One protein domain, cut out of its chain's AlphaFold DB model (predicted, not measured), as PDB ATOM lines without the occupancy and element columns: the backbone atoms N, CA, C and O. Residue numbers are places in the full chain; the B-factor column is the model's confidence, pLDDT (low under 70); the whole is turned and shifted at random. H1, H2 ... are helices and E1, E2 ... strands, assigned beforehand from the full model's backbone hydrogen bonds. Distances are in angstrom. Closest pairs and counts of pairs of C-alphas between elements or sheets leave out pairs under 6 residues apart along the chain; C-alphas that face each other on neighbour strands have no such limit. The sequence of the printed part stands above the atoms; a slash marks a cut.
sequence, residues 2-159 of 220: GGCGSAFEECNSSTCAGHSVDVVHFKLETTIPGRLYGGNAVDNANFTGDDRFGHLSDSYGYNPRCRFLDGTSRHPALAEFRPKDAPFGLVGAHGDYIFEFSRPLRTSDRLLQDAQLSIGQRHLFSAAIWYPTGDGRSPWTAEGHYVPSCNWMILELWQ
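Overview. This is residues 2 to 159 of the 220 residues of an uncharacterized protein of Chara braunii (UniProt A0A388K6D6). Little regular structure is found here: long loops surround a small antiparallel sheet, E1 - E2 - E3, near the middle, and to one side E4 runs on into E5, paired antiparallel with E7 and E6. The printed part has 158 residues, with one helix and seven strands in the order E1 H1 E2 E3 E4 E5 E6 E7. It is mostly strand, with 34 residues in named elements, and compact: radius of gyration of the C-alphas 16.5 A, spans 42 by 38 by 33 A.

Along the chain. Find C-alpha 21 at (39.949, 4.860, 28.135); E1 runs from there to 26, 15.9 A. Next come H1, residues 41 to 45, E2, 56 to 61, 15.4 A, E3, 67 to 69, E4, 122 to 125, E5, 128 to 130, E6, 146 to 148, and E7, 153 to 156, ending at (32.164, 19.896, 32.345).

Arrangement. At inner strand E2, find N 23 of E1 2.7 A from O 59, and, in the hairpin with E3, N 60 2.9 A from O 68. In the hairpin E5 and E6, N 147 and O 129 are 2.8 A apart; between E4 and E7, N 123 and O 155, 2.8 A. H1, its O i to N i+4 pair within hydrogen-bond range, is not on the three-stranded sheet.

Size, cuts and confidence. The farthest C-alphas, Arg 137 and Gln 159, are 49.3 A apart. The printed part has no cut; long links are E1 to H1, E3 to E4 and E5 to E6. Look for pLDDT under 70 in 42 residues, among them 74 to 92 and 132 to 144.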
ATOM      1  N   GLY A   2      36.005   1.557  30.396       78.38
ATOM      2  CA  GLY A   2      36.032   0.945  29.055       78.38
ATOM      3  C   GLY A   2      34.893   0.004  28.640       78.38
ATOM      4  O   GLY A   2      34.304   0.196  27.586       78.38
ATOM      5  N   GLY A   3      34.503  -0.959  29.471       84.06
ATOM      6  CA  GLY A   3      33.370  -1.857  29.256       84.06
ATOM      7  C   GLY A   3      33.690  -3.084  28.402       84.06
ATOM      8  O   GLY A   3      32.771  -3.839  28.099       84.06
ATOM      9  N   CYS A   4      34.954  -3.309  28.026       87.50
ATOM     10  CA  CYS A   4      35.325  -4.499  27.262       87.50
ATOM     11  C   CYS A   4      35.204  -5.770  28.117       87.50
ATOM     12  O   CYS A   4      35.749  -5.831  29.222       87.50
ATOM     13  N   GLY A   5      34.533  -6.798  27.592       85.25
ATOM     14  CA  GLY A   5      34.305  -8.071  28.288       85.25
ATOM     15  C   GLY A   5      35.446  -9.091  28.198       85.25
ATOM     16  O   GLY A   5      35.350 -10.140  28.830       85.25
ATOM     17  N   SER A   6      36.500  -8.819  27.422       84.69
ATOM     18  CA  SER A   6      37.617  -9.751  27.217       84.69
ATOM     19  C   SER A   6      38.425 -10.005  28.490       84.69
ATOM     20  O   SER A   6      38.573  -9.124  29.346       84.69
ATOM     21  N   ALA A   7      38.974 -11.217  28.591       80.25
ATOM     22  CA  ALA A   7      39.891 -11.595  29.657       80.25
ATOM     23  C   ALA A   7      41.233 -10.844  29.552       80.25
ATOM     24  O   ALA A   7      41.568 -10.288  28.504       80.25
ATOM     25  N   PHE A   8      42.006 -10.861  30.644       76.56
ATOM     26  CA  PHE A   8      43.304 -10.184  30.764       76.56
ATOM     27  C   PHE A   8      44.277 -10.517  29.622       76.56
ATOM     28  O   PHE A   8      44.903  -9.626  29.067       76.56
ATOM     29  N   GLU A   9      44.375 -11.791  29.241       78.25
ATOM     30  CA  GLU A   9      45.322 -12.249  28.212       78.25
ATOM     31  C   GLU A   9      44.829 -12.003  26.776       78.25
ATOM     32  O   GLU A   9      45.587 -12.140  25.818       78.25
ATOM     33  N   GLU A  10      43.557 -11.634  26.605       83.38
ATOM     34  CA  GLU A  10      42.886 -11.570  25.301       83.38
ATOM     35  C   GLU A  10      42.604 -10.136  24.837       83.38
ATOM     36  O   GLU A  10      42.256  -9.901  23.675       83.38
ATOM     37  N   CYS A  11      42.719  -9.159  25.733       82.81
ATOM     38  CA  CYS A  11      42.395  -7.775  25.433       82.81
ATOM     39  C   CYS A  11      43.515  -7.068  24.668       82.81
ATOM     40  O   CYS A  11      44.659  -6.966  25.102       82.81
ATOM     41  N   ASN A  12      43.155  -6.532  23.509       84.44
ATOM     42  CA  ASN A  12      44.014  -5.719  22.667       84.44
ATOM     43  C   ASN A  12      43.153  -4.728  21.866       84.44
ATOM     44  O   ASN A  12      41.923  -4.730  21.958       84.44
ATOM     45  N   SER A  13      43.796  -3.889  21.056       83.62
ATOM     46  CA  SER A  13      43.106  -2.867  20.261       83.62
ATOM     47  C   SER A  13      42.107  -3.433  19.246       83.62
ATOM     48  O   SER A  13      41.191  -2.720  18.847       83.62
ATOM     49  N   SER A  14      42.242  -4.703  18.845       86.69
ATOM     50  CA  SER A  14      41.300  -5.375  17.944       86.69
ATOM     51  C   SER A  14      40.116  -6.007  18.683       86.69
ATOM     52  O   SER A  14      38.981  -5.855  18.239       86.69
ATOM     53  N   THR A  15      40.344  -6.662  19.827       88.94
ATOM     54  CA  THR A  15      39.287  -7.340  20.602       88.94
ATOM     55  C   THR A  15      38.455  -6.373  21.441       88.94
ATOM     56  O   THR A  15      37.280  -6.632  21.685       88.94
ATOM     57  N   CYS A  16      39.035  -5.236  21.828       89.19
ATOM     58  CA  CYS A  16      38.399  -4.202  22.642       89.19
ATOM     59  C   CYS A  16      38.295  -2.847  21.919       89.19
ATOM     60  O   CYS A  16      38.314  -1.789  22.557       89.19
ATOM     61  N   ALA A  17      38.199  -2.855  20.587       88.38
ATOM     62  CA  ALA A  17      38.076  -1.634  19.795       88.38
ATOM     63  C   ALA A  17      36.923  -0.744  20.304       88.38
ATOM     64  O   ALA A  17      35.813  -1.215  20.536       88.38
ATOM     65  N   GLY A  18      37.192   0.552  20.493       88.19
ATOM     66  CA  GLY A  18      36.204   1.522  20.988       88.19
ATOM     67  C   GLY A  18      35.971   1.517  22.505       88.19
ATOM     68  O   GLY A  18      35.256   2.378  23.003       88.19
ATOM     69  N   HIS A  19      36.602   0.606  23.248       90.06
ATOM     70  CA  HIS A  19      36.522   0.552  24.711       90.06
ATOM     71  C   HIS A  19      37.730   1.192  25.410       90.06
ATOM     72  O   HIS A  19      37.823   1.121  26.634       90.06
ATOM     73  N   SER A  20      38.665   1.776  24.652       89.75
ATOM     74  CA  SER A  20      39.861   2.409  25.218       89.75
ATOM     75  C   SER A  20      39.482   3.622  26.055       89.75
ATOM     76  O   SER A  20      38.675   4.452  25.635       89.75
ATOM     77  N   VAL A  21      40.079   3.722  27.233       91.12
ATOM     78  CA  VAL A  21      39.949   4.860  28.135       91.12
ATOM     79  C   VAL A  21      41.323   5.255  28.646       91.12
ATOM     80  O   VAL A  21      42.136   4.383  28.941       91.12
ATOM     81  N   ASP A  22      41.535   6.557  28.764       91.06
ATOM     82  CA  ASP A  22      42.669   7.154  29.464       91.06
ATOM     83  C   ASP A  22      42.461   7.016  30.984       91.06
ATOM     84  O   ASP A  22      41.342   7.167  31.497       91.06
ATOM     85  N   VAL A  23      43.522   6.660  31.699       88.12
ATOM     86  CA  VAL A  23      43.541   6.343  33.119       88.12
ATOM     87  C   VAL A  23      44.779   6.954  33.770       88.12
ATOM     88  O   VAL A  23      45.880   6.416  33.700       88.12
ATOM     89  N   VAL A  24      44.546   7.979  34.585       87.25
ATOM     90  CA  VAL A  24      45.528   8.431  35.573       87.25
ATOM     91  C   VAL A  24      45.420   7.538  36.809       87.25
ATOM     92  O   VAL A  24      44.372   7.480  37.458       87.25
ATOM     93  N   HIS A  25      46.492   6.823  37.145       83.12
ATOM     94  CA  HIS A  25      46.506   5.867  38.253       83.12
ATOM     95  C   HIS A  25      47.562   6.226  39.296       83.12
ATOM     96  O   HIS A  25      48.731   6.349  38.969       83.12
ATOM     97  N   PHE A  26      47.167   6.339  40.565       82.75
ATOM     98  CA  PHE A  26      48.070   6.648  41.677       82.75
ATOM     99  C   PHE A  26      48.144   5.493  42.676       82.75
ATOM    100  O   PHE A  26      47.115   4.898  43.011       82.75
ATOM    101  N   LYS A  27      49.347   5.189  43.181       77.25
ATOM    102  CA  LYS A  27      49.576   4.133  44.181       77.25
ATOM    103  C   LYS A  27      50.313   4.670  45.400       77.25
ATOM    104  O   LYS A  27      51.325   5.343  45.272       77.25
ATOM    105  N   LEU A  28      49.871   4.249  46.580       74.38
ATOM    106  CA  LEU A  28      50.354   4.737  47.874       74.38
ATOM    107  C   LEU A  28      51.716   4.176  48.345       74.38
ATOM    108  O   LEU A  28      52.070   4.364  49.502       74.38
ATOM    109  N   GLU A  29      52.477   3.464  47.510       70.88
ATOM    110  CA  GLU A  29      53.631   2.666  47.964       70.88
ATOM    111  C   GLU A  29      54.755   3.503  48.589       70.88
ATOM    112  O   GLU A  29      54.922   3.542  49.802       70.88
ATOM    113  N   THR A  30      55.546   4.178  47.759       68.12
ATOM    114  CA  THR A  30      56.683   5.012  48.184       68.12
ATOM    115  C   THR A  30      56.300   6.489  48.281       68.12
ATOM    116  O   THR A  30      57.155   7.378  48.308       68.12
ATOM    117  N   THR A  31      54.998   6.772  48.290       72.62
ATOM    118  CA  THR A  31      54.472   8.132  48.263       72.62
ATOM    119  C   THR A  31      54.553   8.792  49.630       72.62
ATOM    120  O   THR A  31      54.283   8.189  50.662       72.62
ATOM    121  N   ILE A  32      54.875  10.076  49.614       73.88
ATOM    122  CA  ILE A  32      55.005  10.977  50.743       73.88
ATOM    123  C   ILE A  32      53.822  11.947  50.644       73.88
ATOM    124  O   ILE A  32      53.707  12.647  49.632       73.88
ATOM    125  N   PRO A  33      52.951  12.021  51.663       74.88
ATOM    126  CA  PRO A  33      51.847  12.975  51.685       74.88
ATOM    127  C   PRO A  33      52.312  14.422  51.452       74.88
ATOM    128  O   PRO A  33      53.351  14.840  51.961       74.88
ATOM    129  N   GLY A  34      51.538  15.188  50.677       73.88
ATOM    130  CA  GLY A  34      51.825  16.595  50.363       73.88
ATOM    131  C   GLY A  34      52.913  16.828  49.307       73.88
ATOM    132  O   GLY A  34      53.238  17.977  49.015       73.88
ATOM    133  N   ARG A  35      53.486  15.770  48.719       76.06
ATOM    134  CA  ARG A  35      54.421  15.877  47.592       76.06
ATOM    135  C   ARG A  35      53.675  15.806  46.254       76.06
ATOM    136  O   ARG A  35      52.749  15.017  46.102       76.06
ATOM    137  N   LEU A  36      54.129  16.596  45.279       73.69
ATOM    138  CA  LEU A  36      53.669  16.537  43.888       73.69
ATOM    139  C   LEU A  36      54.354  15.394  43.120       73.69
ATOM    140  O   LEU A  36      55.565  15.188  43.252       73.69
ATOM    141  N   TYR A  37      53.576  14.691  42.297       74.56
ATOM    142  CA  TYR A  37      53.981  13.540  41.479       74.56
ATOM    143  C   TYR A  37      53.528  13.733  40.020       74.56
ATOM    144  O   TYR A  37      52.666  14.571  39.776       74.56
ATOM    145  N   GLY A  38      54.104  12.995  39.060       67.19
ATOM    146  CA  GLY A  38      53.697  13.079  37.640       67.19
ATOM    147  C   GLY A  38      54.444  14.093  36.769       67.19
ATOM    148  O   GLY A  38      53.895  14.612  35.805       67.19
ATOM    149  N   GLY A  39      55.685  14.436  37.125       65.25
ATOM    150  CA  GLY A  39      56.478  15.459  36.426       65.25
ATOM    151  C   GLY A  39      57.931  15.064  36.178       65.25
ATOM    152  O   GLY A  39      58.804  15.934  36.136       65.25
ATOM    153  N   ASN A  40      58.239  13.766  36.086       66.69
ATOM    154  CA  ASN A  40      59.619  13.327  35.903       66.69
ATOM    155  C   ASN A  40      60.068  13.532  34.450       66.69
ATOM    156  O   ASN A  40      59.699  12.776  33.555       66.69
ATOM    157  N   ALA A  41      60.940  14.520  34.228       67.00
ATOM    158  CA  ALA A  41      61.482  14.839  32.908       67.00
ATOM    159  C   ALA A  41      62.137  13.639  32.201       67.00
ATOM    160  O   ALA A  41      62.114  13.571  30.977       67.00
ATOM    161  N   VAL A  42      62.710  12.689  32.949       70.25
ATOM    162  CA  VAL A  42      63.340  11.498  32.362       70.25
ATOM    163  C   VAL A  42      62.300  10.480  31.888       70.25
ATOM    164  O   VAL A  42      62.508   9.853  30.853       70.25
ATOM    165  N   ASP A  43      61.189  10.324  32.609       65.31
ATOM    166  CA  ASP A  43      60.133   9.364  32.246       65.31
ATOM    167  C   ASP A  43      59.330   9.911  31.056       65.31
ATOM    168  O   ASP A  43      59.142   9.216  30.055       65.31
ATOM    169  N   ASN A  44      59.056  11.220  31.075       70.06
ATOM    170  CA  ASN A  44      58.475  11.952  29.949       70.06
ATOM    171  C   ASN A  44      59.363  11.897  28.694       70.06
ATOM    172  O   ASN A  44      58.857  11.739  27.586       70.06
ATOM    173  N   ALA A  45      60.691  12.002  28.842       72.81
ATOM    174  CA  ALA A  45      61.624  11.924  27.713       72.81
ATOM    175  C   ALA A  45      61.661  10.536  27.054       72.81
ATOM    176  O   ALA A  45      61.938  10.433  25.859       72.81
ATOM    177  N   ASN A  46      61.380   9.480  27.820       74.94
ATOM    178  CA  ASN A  46      61.300   8.117  27.305       74.94
ATOM    179  C   ASN A  46      59.919   7.778  26.730       74.94
ATOM    180  O   ASN A  46      59.763   6.691  26.176       74.94
ATOM    181  N   PHE A  47      58.944   8.693  26.831       73.12
ATOM    182  CA  PHE A  47      57.554   8.476  26.421       73.12
ATOM    183  C   PHE A  47      56.952   7.216  27.054       73.12
ATOM    184  O   PHE A  47      56.232   6.465  26.402       73.12
ATOM    185  N   THR A  48      57.305   6.954  28.313       68.56
ATOM    186  CA  THR A  48      56.771   5.833  29.085       68.56
ATOM    187  C   THR A  48      55.899   6.388  30.198       68.56
ATOM    188  O   THR A  48      56.412   7.145  31.016       68.56
ATOM    189  N   GLY A  49      54.641   5.957  30.300       70.06
ATOM    190  CA  GLY A  49      53.745   6.325  31.413       70.06
ATOM    191  C   GLY A  49      54.106   5.706  32.782       70.06
ATOM    192  O   GLY A  49      53.271   5.635  33.685       70.06
ATOM    193  N   ASP A  50      55.333   5.191  32.921       71.94
ATOM    194  CA  ASP A  50      55.882   4.548  34.121       71.94
ATOM    195  C   ASP A  50      56.591   5.605  34.987       71.94
ATOM    196  O   ASP A  50      57.813   5.757  34.895       71.94
ATOM    197  N   ASP A  51      55.852   6.378  35.803       71.88
ATOM    198  CA  ASP A  51      56.513   7.338  36.697       71.88
ATOM    199  C   ASP A  51      57.244   6.582  37.815       71.88
ATOM    200  O   ASP A  51      56.653   6.054  38.767       71.88
ATOM    201  N   ARG A  52      58.578   6.572  37.740       68.44
ATOM    202  CA  ARG A  52      59.438   5.826  38.676       68.44
ATOM    203  C   ARG A  52      59.364   6.335  40.114       68.44
ATOM    204  O   ARG A  52      59.768   5.623  41.033       68.44
ATOM    205  N   PHE A  53      58.888   7.562  40.318       66.31
ATOM    206  CA  PHE A  53      58.769   8.191  41.630       66.31
ATOM    207  C   PHE A  53      57.314   8.509  41.956       66.31
ATOM    208  O   PHE A  53      56.660   9.277  41.257       66.31
ATOM    209  N   GLY A  54      56.835   7.953  43.071       64.50
ATOM    210  CA  GLY A  54      55.489   8.192  43.589       64.50
ATOM    211  C   GLY A  54      54.356   7.517  42.833       64.50
ATOM    212  O   GLY A  54      53.209   7.718  43.211       64.50
ATOM    213  N   HIS A  55      54.669   6.705  41.818       74.62
ATOM    214  CA  HIS A  55      53.733   5.793  41.161       74.62
ATOM    215  C   HIS A  55      52.397   6.438  40.762       74.62
ATOM    216  O   HIS A  55      51.353   5.777  40.812       74.62
ATOM    217  N   LEU A  56      52.428   7.719  40.380       77.94
ATOM    218  CA  LEU A  56      51.453   8.212  39.425       77.94
ATOM    219  C   LEU A  56      51.790   7.521  38.098       77.94
ATOM    220  O   LEU A  56      52.931   7.165  37.850       77.94
ATOM    221  N   SER A  57      50.808   7.130  37.321       78.81
ATOM    222  CA  SER A  57      51.056   6.387  36.101       78.81
ATOM    223  C   SER A  57      50.061   6.867  35.083       78.81
ATOM    224  O   SER A  57      48.859   6.903  35.371       78.81
ATOM    225  N   ASP A  58      50.605   7.236  33.932       79.19
ATOM    226  CA  ASP A  58      49.836   7.526  32.736       79.19
ATOM    227  C   ASP A  58      49.601   6.208  32.010       79.19
ATOM    228  O   ASP A  58      50.523   5.415  31.756       79.19
ATOM    229  N   SER A  59      48.332   5.878  31.840       85.69
ATOM    230  CA  SER A  59      47.945   4.574  31.351       85.69
ATOM    231  C   SER A  59      46.660   4.652  30.566       85.69
ATOM    232  O   SER A  59      45.801   5.491  30.804       85.69
ATOM    233  N   TYR A  60      46.456   3.654  29.725       87.12
ATOM    234  CA  TYR A  60      45.195   3.424  29.052       87.12
ATOM    235  C   TYR A  60      44.674   2.033  29.389       87.12
ATOM    236  O   TYR A  60      45.397   1.144  29.850       87.12
ATOM    237  N   GLY A  61      43.389   1.799  29.158       88.12
ATOM    238  CA  GLY A  61      42.827   0.474  29.348       88.12
ATOM    239  C   GLY A  61      41.483   0.263  28.685       88.12
ATOM    240  O   GLY A  61      40.817   1.199  28.266       88.12
ATOM    241  N   TYR A  62      41.069  -0.998  28.625       87.25
ATOM    242  CA  TYR A  62      39.789  -1.411  28.038       87.25
ATOM    243  C   TYR A  62      38.781  -1.883  29.089       87.25
ATOM    244  O   TYR A  62      37.567  -1.879  28.873       87.25
ATOM    245  N   ASN A  63      39.295  -2.315  30.239       81.81
ATOM    246  CA  ASN A  63      38.561  -2.697  31.435       81.81
ATOM    247  C   ASN A  63      39.549  -2.701  32.631       81.81
ATOM    248  O   ASN A  63      40.747  -2.499  32.430       81.81
ATOM    249  N   PRO A  64      39.093  -2.922  33.876       78.00
ATOM    250  CA  PRO A  64      39.962  -2.866  35.059       78.00
ATOM    251  C   PRO A  64      41.122  -3.875  35.075       78.00
ATOM    252  O   PRO A  64      42.128  -3.630  35.745       78.00
ATOM    253  N   ARG A  65      40.987  -4.988  34.344       76.88
ATOM    254  CA  ARG A  65      42.010  -6.037  34.201       76.88
ATOM    255  C   ARG A  65      43.004  -5.668  33.099       76.88
ATOM    256  O   ARG A  65      44.205  -5.837  33.240       76.88
ATOM    257  N   CYS A  66      42.506  -5.059  32.036       81.44
ATOM    258  CA  CYS A  66      43.238  -4.708  30.832       81.44
ATOM    259  C   CYS A  66      43.696  -3.253  30.847       81.44
ATOM    260  O   CYS A  66      43.102  -2.413  30.167       81.44
ATOM    261  N   ARG A  67      44.731  -2.969  31.640       83.31
ATOM    262  CA  ARG A  67      45.391  -1.655  31.727       83.31
ATOM    263  C   ARG A  67      46.833  -1.743  31.266       83.31
ATOM    264  O   ARG A  67      47.485  -2.734  31.564       83.31
ATOM    265  N   PHE A  68      47.343  -0.712  30.620       83.00
ATOM    266  CA  PHE A  68      48.664  -0.679  30.007       83.00
ATOM    267  C   PHE A  68      49.275   0.705  30.207       83.00
ATOM    268  O   PHE A  68      48.552   1.692  30.177       83.00
ATOM    269  N   LEU A  69      50.587   0.781  30.410       82.81
ATOM    270  CA  LEU A  69      51.286   2.066  30.488       82.81
ATOM    271  C   LEU A  69      51.322   2.722  29.107       82.81
ATOM    272  O   LEU A  69      51.596   2.025  28.120       82.81
ATOM    273  N   ASP A  70      51.127   4.037  29.045       78.31
ATOM    274  CA  ASP A  70      51.199   4.766  27.777       78.31
ATOM    275  C   ASP A  70      52.572   4.633  27.125       78.31
ATOM    276  O   ASP A  70      53.604   4.467  27.792       78.31
ATOM    277  N   GLY A  71      52.566   4.605  25.790       77.00
ATOM    278  CA  GLY A  71      53.758   4.315  24.994       77.00
ATOM    279  C   GLY A  71      54.213   2.852  25.032       77.00
ATOM    280  O   GLY A  71      55.202   2.501  24.384       77.00
ATOM    281  N   THR A  72      53.512   1.965  25.754       75.19
ATOM    282  CA  THR A  72      53.898   0.554  25.890       75.19
ATOM    283  C   THR A  72      52.715  -0.414  25.760       75.19
ATOM    284  O   THR A  72      51.543  -0.061  25.879       75.19
ATOM    285  N   SER A  73      53.028  -1.693  25.545       70.88
ATOM    286  CA  SER A  73      52.098  -2.820  25.724       70.88
ATOM    287  C   SER A  73      52.275  -3.506  27.083       70.88
ATOM    288  O   SER A  73      51.786  -4.614  27.302       70.88
ATOM    289  N   ARG A  74      53.016  -2.878  28.003       67.62
ATOM    290  CA  ARG A  74      53.289  -3.433  29.322       67.62
ATOM    291  C   ARG A  74      52.141  -3.067  30.254       67.62
ATOM    292  O   ARG A  74      51.826  -1.892  30.429       67.62
ATOM    293  N   HIS A  75      51.560  -4.070  30.902       66.81
ATOM    294  CA  HIS A  75      50.669  -3.829  32.028       66.81
ATOM    295  C   HIS A  75      51.433  -3.092  33.133       66.81
ATOM    296  O   HIS A  75      52.548  -3.517  33.459       66.81
ATOM    297  N   PRO A  76      50.876  -2.027  33.742       63.72
ATOM    298  CA  PRO A  76      51.482  -1.470  34.935       63.72
ATOM    299  C   PRO A  76      51.580  -2.625  35.923       63.72
ATOM    300  O   PRO A  76      50.559  -3.244  36.225       63.72
ATOM    301  N   ALA A  77      52.790  -2.958  36.384       53.69
ATOM    302  CA  ALA A  77      52.949  -3.958  37.426       53.69
ATOM    303  C   ALA A  77      52.042  -3.517  38.577       53.69
ATOM    304  O   ALA A  77      52.248  -2.453  39.173       53.69
ATOM    305  N   LEU A  78      50.947  -4.244  38.794       53.78
ATOM    306  CA  LEU A  78      50.045  -3.993  39.904       53.78
ATOM    307  C   LEU A  78      50.831  -4.455  41.104       53.78
ATOM    308  O   LEU A  78      51.052  -5.645  41.302       53.78
ATOM    309  N   ALA A  79      51.446  -3.464  41.731       45.00
ATOM    310  CA  ALA A  79      52.583  -3.684  42.574       45.00
ATOM    311  C   ALA A  79      52.147  -4.554  43.749       45.00
ATOM    312  O   ALA A  79      51.091  -4.349  44.353       45.00
ATOM    313  N   GLU A  80      52.938  -5.590  43.998       42.09
ATOM    314  CA  GLU A  80      52.830  -6.393  45.197       42.09
ATOM    315  C   GLU A  80      53.141  -5.473  46.377       42.09
ATOM    316  O   GLU A  80      54.298  -5.148  46.656       42.09
ATOM    317  N   PHE A  81      52.085  -5.003  47.036       43.12
ATOM    318  CA  PHE A  81      52.190  -4.106  48.172       43.12
ATOM    319  C   PHE A  81      53.007  -4.777  49.279       43.12
ATOM    320  O   PHE A  81      52.560  -5.734  49.918       43.12
ATOM    321  N   ARG A  82      54.217  -4.269  49.528       45.72
ATOM    322  CA  ARG A  82      55.028  -4.718  50.661       45.72
ATOM    323  C   ARG A  82      54.578  -3.971  51.921       45.72
ATOM    324  O   ARG A  82      54.692  -2.750  51.946       45.72
ATOM    325  N   PRO A  83      54.138  -4.662  52.991       44.12
ATOM    326  CA  PRO A  83      53.465  -4.039  54.141       44.12
ATOM    327  C   PRO A  83      54.284  -3.050  54.979       44.12
ATOM    328  O   PRO A  83      53.785  -2.602  56.007       44.12
ATOM    329  N   LYS A  84      55.553  -2.783  54.651       42.59
ATOM    330  CA  LYS A  84      56.482  -2.261  55.657       42.59
ATOM    331  C   LYS A  84      56.266  -0.806  56.059       42.59
ATOM    332  O   LYS A  84      56.612  -0.516  57.190       42.59
ATOM    333  N   ASP A  85      55.620   0.031  55.249       42.16
ATOM    334  CA  ASP A  85      55.390   1.447  55.587       42.16
ATOM    335  C   ASP A  85      54.103   1.989  54.941       42.16
ATOM    336  O   ASP A  85      54.079   3.044  54.313       42.16
ATOM    337  N   ALA A  86      53.015   1.225  55.046       52.84
ATOM    338  CA  ALA A  86      51.713   1.626  54.536       52.84
ATOM    339  C   ALA A  86      51.300   3.015  55.075       52.84
ATOM    340  O   ALA A  86      51.143   3.141  56.288       52.84
ATOM    341  N   PRO A  87      50.986   4.023  54.238       54.94
ATOM    342  CA  PRO A  87      50.389   5.283  54.703       54.94
ATOM    343  C   PRO A  87      48.921   5.096  55.135       54.94
ATOM    344  O   PRO A  87      48.157   6.058  55.260       54.94
ATOM    345  N   PHE A  88      48.497   3.843  55.321       60.22
ATOM    346  CA  PHE A  88      47.205   3.534  55.886       60.22
ATOM    347  C   PHE A  88      47.201   3.929  57.362       60.22
ATOM    348  O   PHE A  88      48.148   3.639  58.095       60.22
ATOM    349  N   GLY A  89      46.149   4.634  57.790       61.84
ATOM    350  CA  GLY A  89      45.942   4.932  59.204       61.84
ATOM    351  C   GLY A  89      45.896   3.648  60.039       61.84
ATOM    352  O   GLY A  89      45.818   2.538  59.507       61.84
ATOM    353  N   LEU A  90      45.938   3.786  61.367       62.81
ATOM    354  CA  LEU A  90      45.781   2.641  62.267       62.81
ATOM    355  C   LEU A  90      44.527   1.836  61.890       62.81
ATOM    356  O   LEU A  90      43.490   2.412  61.569       62.81
ATOM    357  N   VAL A  91      44.617   0.503  61.929       65.81
ATOM    358  CA  VAL A  91      43.489  -0.375  61.583       65.81
ATOM    359  C   VAL A  91      42.267  -0.003  62.428       65.81
ATOM    360  O   VAL A  91      42.333  -0.003  63.654       65.81
ATOM    361  N   GLY A  92      41.157   0.320  61.760       67.69
ATOM    362  CA  GLY A  92      39.909   0.738  62.408       67.69
ATOM    363  C   GLY A  92      39.842   2.215  62.817       67.69
ATOM    364  O   GLY A  92      38.812   2.639  63.332       67.69
ATOM    365  N   ALA A  93      40.892   3.008  62.583       72.06
ATOM    366  CA  ALA A  93      40.843   4.454  62.765       72.06
ATOM    367  C   ALA A  93      40.143   5.135  61.582       72.06
ATOM    368  O   ALA A  93      40.329   4.761  60.423       72.06
ATOM    369  N   HIS A  94      39.355   6.165  61.884       75.31
ATOM    370  CA  HIS A  94      38.752   7.025  60.873       75.31
ATOM    371  C   HIS A  94      39.786   8.008  60.320       75.31
ATOM    372  O   HIS A  94      40.614   8.536  61.063       75.31
ATOM    373  N   GLY A  95      39.703   8.280  59.024       77.56
ATOM    374  CA  GLY A  95      40.525   9.269  58.347       77.56
ATOM    375  C   GLY A  95      40.091   9.423  56.896       77.56
ATOM    376  O   GLY A  95      39.449   8.530  56.342       77.56
ATOM    377  N   ASP A  96      40.469  10.551  56.305       80.69
ATOM    378  CA  ASP A  96      40.162  10.878  54.919       80.69
ATOM    379  C   ASP A  96      41.437  10.834  54.075       80.69
ATOM    380  O   ASP A  96      42.486  11.348  54.473       80.69
ATOM    381  N   TYR A  97      41.334  10.246  52.884       78.50
ATOM    382  CA  TYR A  97      42.365  10.345  51.857       78.50
ATOM    383  C   TYR A  97      41.967  11.416  50.853       78.50
ATOM    384  O   TYR A  97      40.927  11.308  50.202       78.50
ATOM    385  N   ILE A  98      42.813  12.431  50.713       81.44
ATOM    386  CA  ILE A  98      42.647  13.482  49.715       81.44
ATOM    387  C   ILE A  98      43.699  13.257  48.636       81.44
ATOM    388  O   ILE A  98      44.897  13.232  48.922       81.44
ATOM    389  N   PHE A  99      43.237  13.092  47.400       83.00
ATOM    390  CA  PHE A  99      44.085  12.992  46.220       83.00
ATOM    391  C   PHE A  99      43.795  14.183  45.317       83.00
ATOM    392  O   PHE A  99      42.637  14.448  44.993       83.00
ATOM    393  N   GLU A 100      44.848  14.877  44.904       84.25
ATOM    394  CA  GLU A 100      44.765  15.953  43.926       84.25
ATOM    395  C   GLU A 100      45.481  15.512  42.653       84.25
ATOM    396  O   GLU A 100      46.634  15.080  42.690       84.25
ATOM    397  N   PHE A 101      44.779  15.612  41.528       84.38
ATOM    398  CA  PHE A 101      45.309  15.290  40.212       84.38
ATOM    399  C   PHE A 101      45.325  16.560  39.374       84.38
ATOM    400  O   PHE A 101      44.325  17.278  39.310       84.38
ATOM    401  N   SER A 102      46.438  16.812  38.693       83.56
ATOM    402  CA  SER A 102      46.540  17.868  37.692       83.56
ATOM    403  C   SER A 102      47.065  17.282  36.388       83.56
ATOM    404  O   SER A 102      47.906  16.384  36.390       83.56
ATOM    405  N   ARG A 103      46.536  17.768  35.263       84.38
ATOM    406  CA  ARG A 103      47.029  17.434  33.925       84.38
ATOM    407  C   ARG A 103      46.767  18.578  32.948       84.38
ATOM    408  O   ARG A 103      45.790  19.313  33.129       84.38
ATOM    409  N   PRO A 104      47.572  18.712  31.885       84.62
ATOM    410  CA  PRO A 104      47.241  19.572  30.758       84.62
ATOM    411  C   PRO A 104      45.920  19.158  30.093       84.62
ATOM    412  O   PRO A 104      45.604  17.972  29.997       84.62
ATOM    413  N   LEU A 105      45.169  20.135  29.574       88.75
ATOM    414  CA  LEU A 105      43.953  19.865  28.790       88.75
ATOM    415  C   LEU A 105      44.261  19.174  27.459       88.75
ATOM    416  O   LEU A 105      43.460  18.388  26.961       88.75
ATOM    417  N   ARG A 106      45.419  19.499  26.883       87.81
ATOM    418  CA  ARG A 106      45.939  18.895  25.663       87.81
ATOM    419  C   ARG A 106      47.245  18.205  25.977       87.81
ATOM    420  O   ARG A 106      48.120  18.816  26.590       87.81
ATOM    421  N   THR A 107      47.384  16.976  25.516       82.44
ATOM    422  CA  THR A 107      48.629  16.228  25.635       82.44
ATOM    423  C   THR A 107      49.225  16.011  24.251       82.44
ATOM    424  O   THR A 107      48.529  16.036  23.235       82.44
ATOM    425  N   SER A 108      50.544  15.856  24.191       76.88
ATOM    426  CA  SER A 108      51.263  15.593  22.944       76.88
ATOM    427  C   SER A 108      51.373  14.097  22.640       76.88
ATOM    428  O   SER A 108      52.327  13.688  21.972       76.88
ATOM    429  N   ASP A 109      50.453  13.283  23.161       76.50
ATOM    430  CA  ASP A 109      50.469  11.849  22.929       76.50
ATOM    431  C   ASP A 109      50.210  11.535  21.447       76.50
ATOM    432  O   ASP A 109      49.227  11.954  20.830       76.50
ATOM    433  N   ARG A 110      51.159  10.809  20.854       74.69
ATOM    434  CA  ARG A 110      51.145  10.431  19.438       74.69
ATOM    435  C   ARG A 110      50.285   9.202  19.180       74.69
ATOM    436  O   ARG A 110      49.885   8.992  18.036       74.69
ATOM    437  N   LEU A 111      50.062   8.379  20.203       79.00
ATOM    438  CA  LEU A 111      49.316   7.129  20.099       79.00
ATOM    439  C   LEU A 111      47.812   7.324  20.344       79.00
ATOM    440  O   LEU A 111      47.048   6.388  20.112       79.00
ATOM    441  N   LEU A 112      47.392   8.543  20.707       81.56
ATOM    442  CA  LEU A 112      45.998   8.937  20.947       81.56
ATOM    443  C   LEU A 112      45.322   8.092  22.042       81.56
ATOM    444  O   LEU A 112      44.132   7.780  21.967       81.56
ATOM    445  N   GLN A 113      46.112   7.702  23.029       83.69
ATOM    446  CA  GLN A 113      45.742   7.002  24.249       83.69
ATOM    447  C   GLN A 113      45.162   7.999  25.257       83.69
ATOM    448  O   GLN A 113      44.158   7.695  25.905       83.69
ATOM    449  N   ASP A 114      45.705   9.217  25.273       87.31
ATOM    450  CA  ASP A 114      45.272  10.284  26.165       87.31
ATOM    451  C   ASP A 114      43.954  10.930  25.724       87.31
ATOM    452  O   ASP A 114      43.780  11.406  24.589       87.31
ATOM    453  N   ALA A 115      43.048  11.089  26.682       90.94
ATOM    454  CA  ALA A 115      41.840  11.871  26.535       90.94
ATOM    455  C   ALA A 115      42.182  13.362  26.416       90.94
ATOM    456  O   ALA A 115      42.735  13.988  27.320       90.94
ATOM    457  N   GLN A 116      41.785  13.960  25.295       92.19
ATOM    458  CA  GLN A 116      41.979  15.383  25.050       92.19
ATOM    459  C   GLN A 116      40.797  16.187  25.593       92.19
ATOM    460  O   GLN A 116      39.698  16.162  25.035       92.19
ATOM    461  N   LEU A 117      41.033  16.944  26.659       92.38
ATOM    462  CA  LEU A 117      40.016  17.759  27.306       92.38
ATOM    463  C   LEU A 117      39.912  19.142  26.653       92.38
ATOM    464  O   LEU A 117      40.806  19.636  25.963       92.38
ATOM    465  N   SER A 118      38.760  19.784  26.811       92.06
ATOM    466  CA  SER A 118      38.486  21.108  26.244       92.06
ATOM    467  C   SER A 118      37.511  21.873  27.119       92.06
ATOM    468  O   SER A 118      36.517  21.304  27.577       92.06
ATOM    469  N   ILE A 119      37.800  23.158  27.320       91.62
ATOM    470  CA  ILE A 119      36.920  24.100  28.016       91.62
ATOM    471  C   ILE A 119      35.636  24.285  27.194       91.62
ATOM    472  O   ILE A 119      35.669  24.297  25.965       91.62
ATOM    473  N   GLY A 120      34.500  24.394  27.879       89.00
ATOM    474  CA  GLY A 120      33.172  24.527  27.286       89.00
ATOM    475  C   GLY A 120      32.624  23.233  26.683       89.00
ATOM    476  O   GLY A 120      31.637  23.276  25.954       89.00
ATOM    477  N   GLN A 121      33.270  22.089  26.927       90.06
ATOM    478  CA  GLN A 121      32.820  20.776  26.466       90.06
ATOM    479  C   GLN A 121      32.531  19.846  27.645       90.06
ATOM    480  O   GLN A 121      33.098  19.982  28.733       90.06
ATOM    481  N   ARG A 122      31.637  18.886  27.398       92.75
ATOM    482  CA  ARG A 122      31.272  17.828  28.340       92.75
ATOM    483  C   ARG A 122      32.082  16.578  28.022       92.75
ATOM    484  O   ARG A 122      32.061  16.102  26.890       92.75
ATOM    485  N   HIS A 123      32.739  16.036  29.034       93.00
ATOM    486  CA  HIS A 123      33.571  14.837  28.960       93.00
ATOM    487  C   HIS A 123      33.005  13.752  29.875       93.00
ATOM    488  O   HIS A 123      32.267  14.048  30.817       93.00
ATOM    489  N   LEU A 124      33.334  12.491  29.605       92.38
ATOM    490  CA  LEU A 124      32.991  11.381  30.494       92.38
ATOM    491  C   LEU A 124      34.153  11.116  31.450       92.38
ATOM    492  O   LEU A 124      35.300  11.010  31.032       92.38
ATOM    493  N   PHE A 125      33.837  10.983  32.731       91.69
ATOM    494  CA  PHE A 125      34.799  10.755  33.799       91.69
ATOM    495  C   PHE A 125      34.313   9.644  34.733       91.69
ATOM    496  O   PHE A 125      33.119   9.486  34.972       91.69
ATOM    497  N   SER A 126      35.228   8.848  35.271       91.06
ATOM    498  CA  SER A 126      34.922   7.815  36.258       91.06
ATOM    499  C   SER A 126      36.120   7.643  37.175       91.06
ATOM    500  O   SER A 126      37.256   7.675  36.717       91.06
ATOM    501  N   ALA A 127      35.856   7.369  38.449       89.31
ATOM    502  CA  ALA A 127      36.882   7.022  39.421       89.31
ATOM    503  C   ALA A 127      36.727   5.565  39.869       89.31
ATOM    504  O   ALA A 127      35.644   4.979  39.762       89.31
ATOM    505  N   ALA A 128      37.812   4.984  40.363       85.62
ATOM    506  CA  ALA A 128      37.803   3.714  41.066       85.62
ATOM    507  C   ALA A 128      38.892   3.724  42.135       85.62
ATOM    508  O   ALA A 128      39.927   4.364  41.955       85.62
ATOM    509  N   ILE A 129      38.662   2.992  43.219       83.81
ATOM    510  CA  ILE A 129      39.628   2.834  44.302       83.81
ATOM    511  C   ILE A 129      39.969   1.363  44.476       83.81
ATOM    512  O   ILE A 129      39.074   0.520  44.463       83.81
ATOM    513  N   TRP A 130      41.254   1.070  44.662       79.31
ATOM    514  CA  TRP A 130      41.724  -0.234  45.110       79.31
ATOM    515  C   TRP A 130      42.056  -0.163  46.599       79.31
ATOM    516  O   TRP A 130      42.684   0.798  47.039       79.31
ATOM    517  N   TYR A 131      41.633  -1.157  47.378       74.44
ATOM    518  CA  TYR A 131      41.815  -1.165  48.834       74.44
ATOM    519  C   TYR A 131      42.104  -2.580  49.355       74.44
ATOM    520  O   TYR A 131      41.672  -3.548  48.744       74.44
ATOM    521  N   PRO A 132      42.823  -2.748  50.475       69.19
ATOM    522  CA  PRO A 132      43.046  -4.070  51.061       69.19
ATOM    523  C   PRO A 132      41.763  -4.627  51.698       69.19
ATOM    524  O   PRO A 132      41.012  -3.889  52.328       69.19
ATOM    525  N   THR A 133      41.540  -5.944  51.649       63.88
ATOM    526  CA  THR A 133      40.356  -6.597  52.259       63.88
ATOM    527  C   THR A 133      40.428  -6.823  53.768       63.88
ATOM    528  O   THR A 133      39.537  -7.437  54.347       63.88
ATOM    529  N   GLY A 134      41.446  -6.297  54.448       55.31
ATOM    530  CA  GLY A 134      41.513  -6.284  55.913       55.31
ATOM    531  C   GLY A 134      41.722  -7.647  56.588       55.31
ATOM    532  O   GLY A 134      41.852  -7.687  57.808       55.31
ATOM    533  N   ASP A 135      41.808  -8.753  55.844       61.38
ATOM    534  CA  ASP A 135      42.048 -10.087  56.414       61.38
ATOM    535  C   ASP A 135      43.527 -10.345  56.764       61.38
ATOM    536  O   ASP A 135      43.837 -11.311  57.464       61.38
ATOM    537  N   GLY A 136      44.437  -9.484  56.286       56.56
ATOM    538  CA  GLY A 136      45.885  -9.550  56.515       56.56
ATOM    539  C   GLY A 136      46.542 -10.858  56.058       56.56
ATOM    540  O   GLY A 136      47.697 -11.108  56.400       56.56
ATOM    541  N   ARG A 137      45.804 -11.713  55.340       53.88
ATOM    542  CA  ARG A 137      46.163 -13.104  55.023       53.88
ATOM    543  C   ARG A 137      46.087 -13.386  53.536       53.88
ATOM    544  O   ARG A 137      46.875 -14.197  53.052       53.88
ATOM    545  N   SER A 138      45.170 -12.742  52.820       55.44
ATOM    546  CA  SER A 138      45.095 -12.888  51.375       55.44
ATOM    547  C   SER A 138      46.169 -12.014  50.725       55.44
ATOM    548  O   SER A 138      46.229 -10.812  51.001       55.44
ATOM    549  N   PRO A 139      47.054 -12.585  49.885       56.09
ATOM    550  CA  PRO A 139      47.998 -11.783  49.125       56.09
ATOM    551  C   PRO A 139      47.234 -10.822  48.213       56.09
ATOM    552  O   PRO A 139      46.159 -11.147  47.700       56.09
ATOM    553  N   TRP A 140      47.798  -9.632  48.007       60.53
ATOM    554  CA  TRP A 140      47.254  -8.664  47.064       60.53
ATOM    555  C   TRP A 140      47.138  -9.317  45.692       60.53
ATOM    556  O   TRP A 140      48.133  -9.740  45.108       60.53
ATOM    557  N   THR A 141      45.919  -9.383  45.170       58.44
ATOM    558  CA  THR A 141      45.709  -9.736  43.771       58.44
ATOM    559  C   THR A 141      45.387  -8.465  43.005       58.44
ATOM    560  O   THR A 141      44.577  -7.644  43.438       58.44
ATOM    561  N   ALA A 142      46.030  -8.320  41.849       53.12
ATOM    562  CA  ALA A 142      45.808  -7.263  40.865       53.12
ATOM    563  C   ALA A 142      44.321  -6.917  40.639       53.12
ATOM    564  O   ALA A 142      43.955  -5.758  40.427       53.12
ATOM    565  N   GLU A 143      43.466  -7.936  40.690       54.94
ATOM    566  CA  GLU A 143      42.055  -7.849  40.325       54.94
ATOM    567  C   GLU A 143      41.092  -7.872  41.518       54.94
ATOM    568  O   GLU A 143      39.905  -7.597  41.348       54.94
ATOM    569  N   GLY A 144      41.571  -8.232  42.712       58.28
ATOM    570  CA  GLY A 144      40.706  -8.718  43.788       58.28
ATOM    571  C   GLY A 144      39.955  -7.655  44.573       58.28
ATOM    572  O   GLY A 144      38.974  -7.987  45.232       58.28
ATOM    573  N   HIS A 145      40.374  -6.391  44.539       70.44
ATOM    574  CA  HIS A 145      39.885  -5.424  45.521       70.44
ATOM    575  C   HIS A 145      39.802  -4.016  44.956       70.44
ATOM    576  O   HIS A 145      40.590  -3.147  45.321       70.44
ATOM    577  N   TYR A 146      38.841  -3.794  44.060       77.12
ATOM    578  CA  TYR A 146      38.528  -2.460  43.566       77.12
ATOM    579  C   TYR A 146      37.035  -2.171  43.622       77.12
ATOM    580  O   TYR A 146      36.203  -3.061  43.447       77.12
ATOM    581  N   VAL A 147      36.701  -0.909  43.858       82.62
ATOM    582  CA  VAL A 147      35.340  -0.387  43.776       82.62
ATOM    583  C   VAL A 147      35.343   0.715  42.721       82.62
ATOM    584  O   VAL A 147      35.933   1.775  42.949       82.62
ATOM    585  N   PRO A 148      34.743   0.473  41.543       84.56
ATOM    586  CA  PRO A 148      34.555   1.502  40.538       84.56
ATOM    587  C   PRO A 148      33.294   2.322  40.821       84.56
ATOM    588  O   PRO A 148      32.338   1.833  41.423       84.56
ATOM    589  N   SER A 149      33.244   3.543  40.289       85.81
ATOM    590  CA  SER A 149      31.972   4.235  40.075       85.81
ATOM    591  C   SER A 149      31.052   3.368  39.212       85.81
ATOM    592  O   SER A 149      31.487   2.806  38.203       85.81
ATOM    593  N   CYS A 150      29.773   3.274  39.584       80.62
ATOM    594  CA  CYS A 150      28.792   2.488  38.834       80.62
ATOM    595  C   CYS A 150      28.535   3.055  37.432       80.62
ATOM    596  O   CYS A 150      28.284   2.295  36.503       80.62
ATOM    597  N   ASN A 151      28.604   4.382  37.287       86.50
ATOM    598  CA  ASN A 151      28.307   5.089  36.047       86.50
ATOM    599  C   ASN A 151      29.424   6.068  35.686       86.50
ATOM    600  O   ASN A 151      30.131   6.590  36.555       86.50
ATOM    601  N   TRP A 152      29.522   6.357  34.389       89.75
ATOM    602  CA  TRP A 152      30.255   7.519  33.907       89.75
ATOM    603  C   TRP A 152      29.575   8.796  34.399       89.75
ATOM    604  O   TRP A 152      28.363   8.967  34.271       89.75
ATOM    605  N   MET A 153      30.375   9.686  34.963       92.75
ATOM    606  CA  MET A 153      29.991  11.026  35.372       92.75
ATOM    607  C   MET A 153      30.318  12.009  34.251       92.75
ATOM    608  O   MET A 153      31.241  11.795  33.466       92.75
ATOM    609  N   ILE A 154      29.565  13.101  34.185       93.50
ATOM    610  CA  ILE A 154      29.839  14.191  33.252       93.50
ATOM    611  C   ILE A 154      30.829  15.145  33.917       93.50
ATOM    612  O   ILE A 154      30.522  15.718  34.959       93.50
ATOM    613  N   LEU A 155      31.983  15.332  33.288       91.81
ATOM    614  CA  LEU A 155      32.950  16.369  33.620       91.81
ATOM    615  C   LEU A 155      32.779  17.532  32.641       91.81
ATOM    616  O   LEU A 155      33.079  17.401  31.455       91.81
ATOM    617  N   GLU A 156      32.288  18.666  33.129       91.94
ATOM    618  CA  GLU A 156      32.164  19.896  32.345       91.94
ATOM    619  C   GLU A 156      33.208  20.910  32.805       91.94
ATOM    620  O   GLU A 156      33.279  21.258  33.985       91.94
ATOM    621  N   LEU A 157      34.035  21.364  31.865       89.69
ATOM    622  CA  LEU A 157      35.096  22.325  32.136       89.69
ATOM    623  C   LEU A 157      34.606  23.724  31.787       89.69
ATOM    624  O   LEU A 157      34.502  24.076  30.615       89.69
ATOM    625  N   TRP A 158      34.305  24.521  32.802       84.75
ATOM    626  CA  TRP A 158      33.823  25.884  32.619       84.75
ATOM    627  C   TRP A 158      34.982  26.855  32.427       84.75
ATOM    628  O   TRP A 158      36.048  26.705  33.023       84.75
ATOM    629  N   GLN A 159      34.764  27.873  31.601       81.88
ATOM    630  CA  GLN A 159      35.677  29.003  31.533       81.88
ATOM    631  C   GLN A 159      35.478  29.836  32.801       81.88
ATOM    632  O   GLN A 159      34.346  30.200  33.123       81.88
TER     633      GLN A 159